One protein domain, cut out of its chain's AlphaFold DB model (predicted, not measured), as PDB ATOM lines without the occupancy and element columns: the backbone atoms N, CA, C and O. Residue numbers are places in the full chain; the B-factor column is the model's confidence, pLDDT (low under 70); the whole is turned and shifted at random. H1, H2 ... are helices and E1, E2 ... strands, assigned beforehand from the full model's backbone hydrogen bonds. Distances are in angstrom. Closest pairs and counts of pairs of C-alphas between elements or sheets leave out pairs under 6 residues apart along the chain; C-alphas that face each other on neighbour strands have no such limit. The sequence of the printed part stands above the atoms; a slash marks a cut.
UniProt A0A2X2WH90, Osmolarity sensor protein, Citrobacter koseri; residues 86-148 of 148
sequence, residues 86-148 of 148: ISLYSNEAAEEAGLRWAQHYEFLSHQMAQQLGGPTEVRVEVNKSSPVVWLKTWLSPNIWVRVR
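AT A GLANCE: This is residues 86 to 148 of the 148 residues of the protein "Osmolarity sensor protein" of Citrobacter koseri (UniProt A0A2X2WH90). A strongly twisted sheet of four strands has one short helix over each face, H1 near the E1 edge and H2 near the E2 edge, a small three-layered body. The printed part has 63 residues, with E1, H1, H2, E2, E3 and E4 in that order; the sheet runs E1, E4, E3, E2, all antiparallel. The class is mixed, helices and strands, and the whole is compact, with a radius of gyration of the C-alphas of 11.0 A and spans of 30 by 21 by 17 A.

IN THESE COORDINATES: E1 is residues 87 to 90, beginning at C-alpha 87 (114.107, 177.079, 197.130). H1 is residues 91 to 97 and H2 residues 106 to 116, 15.1 A long. E2, residues 120 to 125, measures 16.8 A, E3, residues 132 to 137, 16.7 A, and E4, residues 143 to 147, 13.0 A, ending at C-alpha 147 (108.295, 173.809, 197.129).

HOW THE PARTS SIT: E1 pairs with E4, N 89 and O 144 being 2.8 A apart. E4 and E3 form a hairpin, with N 145 and O 135 at 2.8 A. E3 and E2 form another, with N 134 and O 123 at 2.7 A; E2, E3 and E4 are a meander, each strand the antiparallel neighbour of the one before. H1 is on the sheet at a height of 8.7 A, over E4 and only just over E1, where 3 of its 7 C-alphas fall; its closest C-alphas to E4 are those of Asn 91 and Ile 143, 6.3 A. H2 is on the opposite face at a height of 5.6 A, over E2, with the C-alphas of Ser 109 and Val 122 closest at 4.8 A. In both helices every O i to N i+4 pair is within hydrogen-bond range.

THE WHOLE: The C-alphas of Gly 117 and Ser 129 are farthest apart, 31.9 A. The printed part has no cut and no long link. The pLDDT is under 70 at residues 86, 126 to 131 and 148.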
ATOM      1  N   ILE A  86     113.350 172.437 196.272       66.69
ATOM      2  CA  ILE A  86     113.139 173.377 197.371       66.69
ATOM      3  C   ILE A  86     114.028 174.609 197.195       66.69
ATOM      4  O   ILE A  86     115.247 174.512 197.092       66.69
ATOM      5  N   SER A  87     113.416 175.789 197.195       73.38
ATOM      6  CA  SER A  87     114.107 177.079 197.130       73.38
ATOM      7  C   SER A  87     113.894 177.858 198.427       73.38
ATOM      8  O   SER A  87     112.766 177.967 198.901       73.38
ATOM      9  N   LEU A  88     114.960 178.420 198.995       76.00
ATOM     10  CA  LEU A  88     114.881 179.253 200.195       76.00
ATOM     11  C   LEU A  88     114.822 180.731 199.821       76.00
ATOM     12  O   LEU A  88     115.606 181.194 198.997       76.00
ATOM     13  N   TYR A  89     113.926 181.466 200.467       76.38
ATOM     14  CA  TYR A  89     113.755 182.901 200.278       76.38
ATOM     15  C   TYR A  89     113.798 183.614 201.629       76.38
ATOM     16  O   TYR A  89     113.279 183.112 202.626       76.38
ATOM     17  N   SER A  90     114.390 184.807 201.667       81.69
ATOM     18  CA  SER A  90     114.134 185.756 202.754       81.69
ATOM     19  C   SER A  90     112.682 186.243 202.683       81.69
ATOM     20  O   SER A  90     112.029 186.079 201.653       81.69
ATOM     21  N   ASN A  91     112.163 186.858 203.751       78.06
ATOM     22  CA  ASN A  91     110.800 187.411 203.740       78.06
ATOM     23  C   ASN A  91     110.568 188.350 202.537       78.06
ATOM     24  O   ASN A  91     109.589 188.181 201.821       78.06
ATOM     25  N   GLU A  92     111.491 189.275 202.267       80.38
ATOM     26  CA  GLU A  92     111.383 190.220 201.145       80.38
ATOM     27  C   GLU A  92     111.404 189.507 199.786       80.38
ATOM     28  O   GLU A  92     110.514 189.709 198.957       80.38
ATOM     29  N   ALA A  93     112.362 188.596 199.589       77.50
ATOM     30  CA  ALA A  93     112.494 187.860 198.336       77.50
ATOM     31  C   ALA A  93     111.311 186.905 198.094       77.50
ATOM     32  O   ALA A  93     110.933 186.669 196.949       77.50
ATOM     33  N   ALA A  94     110.711 186.355 199.155       82.94
ATOM     34  CA  ALA A  94     109.553 185.473 199.057       82.94
ATOM     35  C   ALA A  94     108.326 186.232 198.544       82.94
ATOM     36  O   ALA A  94     107.634 185.752 197.645       82.94
ATOM     37  N   GLU A  95     108.084 187.434 199.074       83.88
ATOM     38  CA  GLU A  95     106.980 188.303 198.660       83.88
ATOM     39  C   GLU A  95     107.073 188.659 197.169       83.88
ATOM     40  O   GLU A  95     106.071 188.608 196.456       83.88
ATOM     41  N   GLU A  96     108.269 188.964 196.669       81.12
ATOM     42  CA  GLU A  96     108.495 189.229 195.240       81.12
ATOM     43  C   GLU A  96     108.379 187.969 194.372       81.12
ATOM     44  O   GLU A  96     107.859 188.016 193.258       81.12
ATOM     45  N   ALA A  97     108.816 186.818 194.888       80.25
ATOM     46  CA  ALA A  97     108.844 185.557 194.152       80.25
ATOM     47  C   ALA A  97     107.487 184.832 194.063       80.25
ATOM     48  O   ALA A  97     107.364 183.857 193.307       80.25
ATOM     49  N   GLY A  98     106.474 185.287 194.806       83.50
ATOM     50  CA  GLY A  98     105.100 184.788 194.690       83.50
ATOM     51  C   GLY A  98     104.336 184.616 196.001       83.50
ATOM     52  O   GLY A  98     103.138 184.350 195.948       83.50
ATOM     53  N   LEU A  99     104.973 184.797 197.163       85.94
ATOM     54  CA  LEU A  99     104.323 184.638 198.470       85.94
ATOM     55  C   LEU A  99     103.124 185.588 198.652       85.94
ATOM     56  O   LEU A  99     102.139 185.181 199.264       85.94
ATOM     57  N   ARG A 100     103.148 186.788 198.044       85.88
ATOM     58  CA  ARG A 100     102.010 187.740 198.037       85.88
ATOM     59  C   ARG A 100     100.722 187.131 197.496       85.88
ATOM     60  O   ARG A 100      99.629 187.536 197.879       85.88
ATOM     61  N   TRP A 101     100.859 186.187 196.573       83.06
ATOM     62  CA  TRP A 101      99.751 185.528 195.888       83.06
ATOM     63  C   TRP A 101      99.420 184.166 196.505       83.06
ATOM     64  O   TRP A 101      98.481 183.502 196.065       83.06
ATOM     65  N   ALA A 102     100.189 183.739 197.511       88.44
ATOM     66  CA  ALA A 102      99.965 182.499 198.227       88.44
ATOM     67  C   ALA A 102      98.932 182.711 199.340       88.44
ATOM     68  O   ALA A 102      99.072 183.585 200.195       88.44
ATOM     69  N   GLN A 103      97.895 181.880 199.350       88.25
ATOM     70  CA  GLN A 103      96.855 181.915 200.374       88.25
ATOM     71  C   GLN A 103      97.268 181.070 201.572       88.25
ATOM     72  O   GLN A 103      97.833 179.994 201.398       88.25
ATOM     73  N   HIS A 104      96.988 181.537 202.786       89.38
ATOM     74  CA  HIS A 104      97.237 180.760 203.995       89.38
ATOM     75  C   HIS A 104      96.251 179.593 204.114       89.38
ATOM     76  O   HIS A 104      95.045 179.780 203.972       89.38
ATOM     77  N   TYR A 105      96.773 178.400 204.412       86.00
ATOM     78  CA  TYR A 105      95.970 177.202 204.643       86.00
ATOM     79  C   TYR A 105      96.150 176.729 206.078       86.00
ATOM     80  O   TYR A 105      97.143 176.084 206.423       86.00
ATOM     81  N   GLU A 106      95.152 177.013 206.906       86.06
ATOM     82  CA  GLU A 106      95.165 176.707 208.336       86.06
ATOM     83  C   GLU A 106      95.240 175.196 208.600       86.06
ATOM     84  O   GLU A 106      96.060 174.736 209.390       86.06
ATOM     85  N   PHE A 107      94.484 174.393 207.844       83.00
ATOM     86  CA  PHE A 107      94.531 172.931 207.941       83.00
ATOM     87  C   PHE A 107      95.935 172.361 207.663       83.00
ATOM     88  O   PHE A 107      96.447 171.555 208.441       83.00
ATOM     89  N   LEU A 108      96.579 172.807 206.578       83.00
ATOM     90  CA  LEU A 108      97.925 172.350 206.214       83.00
ATOM     91  C   LEU A 108      98.968 172.819 207.230       83.00
ATOM     92  O   LEU A 108      99.875 172.065 207.579       83.00
ATOM     93  N   SER A 109      98.803 174.042 207.731       86.44
ATOM     94  CA  SER A 109      99.636 174.622 208.784       86.44
ATOM     95  C   SER A 109      99.570 173.787 210.061       86.44
ATOM     96  O   SER A 109     100.609 173.394 210.585       86.44
ATOM     97  N   HIS A 110      98.367 173.417 210.515       86.00
ATOM     98  CA  HIS A 110      98.180 172.566 211.691       86.00
ATOM     99  C   HIS A 110      98.737 171.155 211.510       86.00
ATOM    100  O   HIS A 110      99.424 170.658 212.401       86.00
ATOM    101  N   GLN A 111      98.474 170.513 210.370       81.69
ATOM    102  CA  GLN A 111      98.978 169.166 210.109       81.69
ATOM    103  C   GLN A 111     100.512 169.145 210.104       81.69
ATOM    104  O   GLN A 111     101.131 168.285 210.730       81.69
ATOM    105  N   MET A 112     101.135 170.125 209.446       79.38
ATOM    106  CA  MET A 112     102.590 170.245 209.403       79.38
ATOM    107  C   MET A 112     103.170 170.618 210.772       79.38
ATOM    108  O   MET A 112     104.207 170.092 211.170       79.38
ATOM    109  N   ALA A 113     102.474 171.465 211.532       82.69
ATOM    110  CA  ALA A 113     102.860 171.811 212.893       82.69
ATOM    111  C   ALA A 113     102.871 170.593 213.827       82.69
ATOM    112  O   ALA A 113     103.795 170.437 214.623       82.69
ATOM    113  N   GLN A 114     101.887 169.698 213.701       80.19
ATOM    114  CA  GLN A 114     101.850 168.439 214.450       80.19
ATOM    115  C   GLN A 114     102.999 167.503 214.061       80.19
ATOM    116  O   GLN A 114     103.615 166.905 214.937       80.19
ATOM    117  N   GLN A 115     103.306 167.393 212.765       75.75
ATOM    118  CA  GLN A 115     104.380 166.522 212.275       75.75
ATOM    119  C   GLN A 115     105.770 167.010 212.673       75.75
ATOM    120  O   GLN A 115     106.624 166.205 213.034       75.75
ATOM    121  N   LEU A 116     106.002 168.319 212.604       77.56
ATOM    122  CA  LEU A 116     107.293 168.897 212.955       77.56
ATOM    123  C   LEU A 116     107.434 169.090 214.480       77.56
ATOM    124  O   LEU A 116     108.553 169.246 214.966       77.56
ATOM    125  N   GLY A 117     106.327 169.134 215.231       81.44
ATOM    126  CA  GLY A 117     106.318 169.358 216.681       81.44
ATOM    127  C   GLY A 117     106.339 170.830 217.114       81.44
ATOM    128  O   GLY A 117     106.891 171.147 218.166       81.44
ATOM    129  N   GLY A 118     105.764 171.745 216.328       82.25
ATOM    130  CA  GLY A 118     105.762 173.175 216.651       82.25
ATOM    131  C   GLY A 118     105.100 174.086 215.605       82.25
ATOM    132  O   GLY A 118     104.668 173.622 214.551       82.25
ATOM    133  N   PRO A 119     104.987 175.402 215.876       85.50
ATOM    134  CA  PRO A 119     104.193 176.326 215.063       85.50
ATOM    135  C   PRO A 119     104.713 176.484 213.629       85.50
ATOM    136  O   PRO A 119     105.791 177.033 213.400       85.50
ATOM    137  N   THR A 120     103.920 176.039 212.656       87.44
ATOM    138  CA  THR A 120     104.270 176.076 211.231       87.44
ATOM    139  C   THR A 120     103.207 176.809 210.441       87.44
ATOM    140  O   THR A 120     102.020 176.582 210.645       87.44
ATOM    141  N   GLU A 121     103.640 177.654 209.516       91.50
ATOM    142  CA  GLU A 121     102.778 178.362 208.584       91.50
ATOM    143  C   GLU A 121     102.959 177.787 207.178       91.50
ATOM    144  O   GLU A 121     104.076 177.689 206.664       91.50
ATOM    145  N   VAL A 122     101.841 177.422 206.553       90.69
ATOM    146  CA  VAL A 122     101.776 176.935 205.177       90.69
ATOM    147  C   VAL A 122     100.904 177.879 204.357       90.69
ATOM    148  O   VAL A 122      99.760 178.170 204.720       90.69
ATOM    149  N   ARG A 123     101.433 178.336 203.221       91.38
ATOM    150  CA  ARG A 123     100.679 179.067 202.200       91.38
ATOM    151  C   ARG A 123     100.777 178.361 200.856       91.38
ATOM    152  O   ARG A 123     101.797 177.754 200.556       91.38
ATOM    153  N   VAL A 124      99.737 178.440 200.036       85.88
ATOM    154  CA  VAL A 124      99.707 177.807 198.712       85.88
ATOM    155  C   VAL A 124      99.309 178.827 197.656       85.88
ATOM    156  O   VAL A 124      98.300 179.519 197.777       85.88
ATOM    157  N   GLU A 125     100.117 178.922 196.609       82.31
ATOM    158  CA  GLU A 125      99.844 179.709 195.414       82.31
ATOM    159  C   GLU A 125      99.181 178.795 194.373       82.31
ATOM    160  O   GLU A 125      99.830 177.932 193.786       82.31
ATOM    161  N   VAL A 126      97.875 178.979 194.155       68.56
ATOM    162  CA  VAL A 126      97.061 178.172 193.217       68.56
ATOM    163  C   VAL A 126      96.919 178.859 191.846       68.56
ATOM    164  O   VAL A 126      96.386 178.290 190.903       68.56
ATOM    165  N   ASN A 127      97.415 180.094 191.707       60.88
ATOM    166  CA  ASN A 127      97.218 180.933 190.517       60.88
ATOM    167  C   ASN A 127      98.207 180.638 189.364       60.88
ATOM    168  O   ASN A 127      98.287 181.387 188.394       60.88
ATOM    169  N   LYS A 128      99.000 179.568 189.472       59.69
ATOM    170  CA  LYS A 128      99.926 179.109 188.428       59.69
ATOM    171  C   LYS A 128      99.540 177.709 187.970       59.69
ATOM    172  O   LYS A 128      98.852 176.980 188.674       59.69
ATOM    173  N   SER A 129     100.028 177.322 186.795       52.69
ATOM    174  CA  SER A 129      99.830 175.996 186.193       52.69
ATOM    175  C   SER A 129     100.309 174.827 187.071       52.69
ATOM    176  O   SER A 129      99.884 173.698 186.847       52.69
ATOM    177  N   SER A 130     101.139 175.090 188.085       62.06
ATOM    178  CA  SER A 130     101.536 174.151 189.139       62.06
ATOM    179  C   SER A 130     101.344 174.803 190.519       62.06
ATOM    180  O   SER A 130     101.818 175.934 190.700       62.06
ATOM    181  N   PRO A 131     100.692 174.137 191.490       67.88
ATOM    182  CA  PRO A 131     100.518 174.680 192.833       67.88
ATOM    183  C   PRO A 131     101.874 174.807 193.533       67.88
ATOM    184  O   PRO A 131     102.610 173.835 193.644       67.88
ATOM    185  N   VAL A 132     102.200 176.004 194.018       81.69
ATOM    186  CA  VAL A 132     103.456 176.254 194.740       81.69
ATOM    187  C   VAL A 132     103.161 176.357 196.228       81.69
ATOM    188  O   VAL A 132     102.343 177.177 196.645       81.69
ATOM    189  N   VAL A 133     103.850 175.558 197.035       86.50
ATOM    190  CA  VAL A 133     103.713 175.561 198.492       86.50
ATOM    191  C   VAL A 133     104.831 176.391 199.112       86.50
ATOM    192  O   VAL A 133     106.008 176.233 198.799       86.50
ATOM    193  N   TRP A 134     104.451 177.273 200.021       89.81
ATOM    194  CA  TRP A 134     105.328 178.090 200.838       89.81
ATOM    195  C   TRP A 134     105.204 177.639 202.289       89.81
ATOM    196  O   TRP A 134     104.102 177.536 202.823       89.81
ATOM    197  N   LEU A 135     106.333 177.379 202.930       86.88
ATOM    198  CA  LEU A 135     106.419 176.866 204.288       86.88
ATOM    199  C   LEU A 135     107.330 177.763 205.121       86.88
ATOM    200  O   LEU A 135     108.427 178.126 204.693       86.88
ATOM    201  N   LYS A 136     106.901 178.064 206.341       88.31
ATOM    202  CA  LYS A 136     107.687 178.781 207.338       88.31
ATOM    203  C   LYS A 136     107.537 178.104 208.692       88.31
ATOM    204  O   LYS A 136     106.428 177.813 209.124       88.31
ATOM    205  N   THR A 137     108.653 177.841 209.362       84.12
ATOM    206  CA  THR A 137     108.680 177.094 210.629       84.12
ATOM    207  C   THR A 137     109.324 177.928 211.735       84.12
ATOM    208  O   THR A 137     110.131 178.823 211.473       84.12
ATOM    209  N   TRP A 138     109.014 177.611 212.994       77.81
ATOM    210  CA  TRP A 138     109.636 178.231 214.170       77.81
ATOM    211  C   TRP A 138     111.157 178.022 214.249       77.81
ATOM    212  O   TRP A 138     111.849 178.824 214.870       77.81
ATOM    213  N   LEU A 139     111.691 176.977 213.605       74.19
ATOM    214  CA  LEU A 139     113.133 176.715 213.522       74.19
ATOM    215  C   LEU A 139     113.867 177.777 212.692       74.19
ATOM    216  O   LEU A 139     115.079 177.941 212.819       74.19
ATOM    217  N   SER A 140     113.168 178.476 211.795       75.94
ATOM    218  CA  SER A 140     113.749 179.495 210.917       75.94
ATOM    219  C   SER A 140     112.714 180.578 210.580       75.94
ATOM    220  O   SER A 140     112.226 180.646 209.452       75.94
ATOM    221  N   PRO A 141     112.403 181.485 211.528       78.56
ATOM    222  CA  PRO A 141     111.307 182.452 211.402       78.56
ATOM    223  C   PRO A 141     111.559 183.569 210.374       78.56
ATOM    224  O   PRO A 141     110.672 184.381 210.115       78.56
ATOM    225  N   ASN A 142     112.745 183.627 209.770       80.25
ATOM    226  CA  ASN A 142     113.103 184.633 208.764       80.25
ATOM    227  C   ASN A 142     113.230 184.058 207.349       80.25
ATOM    228  O   ASN A 142     113.549 184.802 206.422       80.25
ATOM    229  N   ILE A 143     113.003 182.752 207.187       78.88
ATOM    230  CA  ILE A 143     113.185 182.047 205.922       78.88
ATOM    231  C   ILE A 143     111.873 181.398 205.504       78.88
ATOM    232  O   ILE A 143     111.212 180.721 206.289       78.88
ATOM    233  N   TRP A 144     111.539 181.590 204.236       85.19
ATOM    234  CA  TRP A 144     110.481 180.879 203.550       85.19
ATOM    235  C   TRP A 144     111.068 179.762 202.705       85.19
ATOM    236  O   TRP A 144     112.002 179.958 201.926       85.19
ATOM    237  N   VAL A 145     110.484 178.587 202.850       85.50
ATOM    238  CA  VAL A 145     110.806 177.395 202.085       85.50
ATOM    239  C   VAL A 145     109.752 177.260 200.997       85.50
ATOM    240  O   VAL A 145     108.569 177.111 201.288       85.50
ATOM    241  N   ARG A 146     110.166 177.341 199.739       84.19
ATOM    242  CA  ARG A 146     109.289 177.200 198.580       84.19
ATOM    243  C   ARG A 146     109.467 175.823 197.967       84.19
ATOM    244  O   ARG A 146     110.582 175.470 197.594       84.19
ATOM    245  N   VAL A 147     108.366 175.114 197.787       82.56
ATOM    246  CA  VAL A 147     108.295 173.809 197.129       82.56
ATOM    247  C   VAL A 147     107.391 173.966 195.906       82.56
ATOM    248  O   VAL A 147     106.289 174.506 196.024       82.56
ATOM    249  N   ARG A 148     107.895 173.605 194.722       69.56
ATOM    250  CA  ARG A 148     107.115 173.580 193.476       69.56
ATOM    251  C   ARG A 148     106.628 172.173 193.177       69.56
ATOM    252  O   ARG A 148     107.334 171.235 193.596       69.56
TER     253      ARG A 148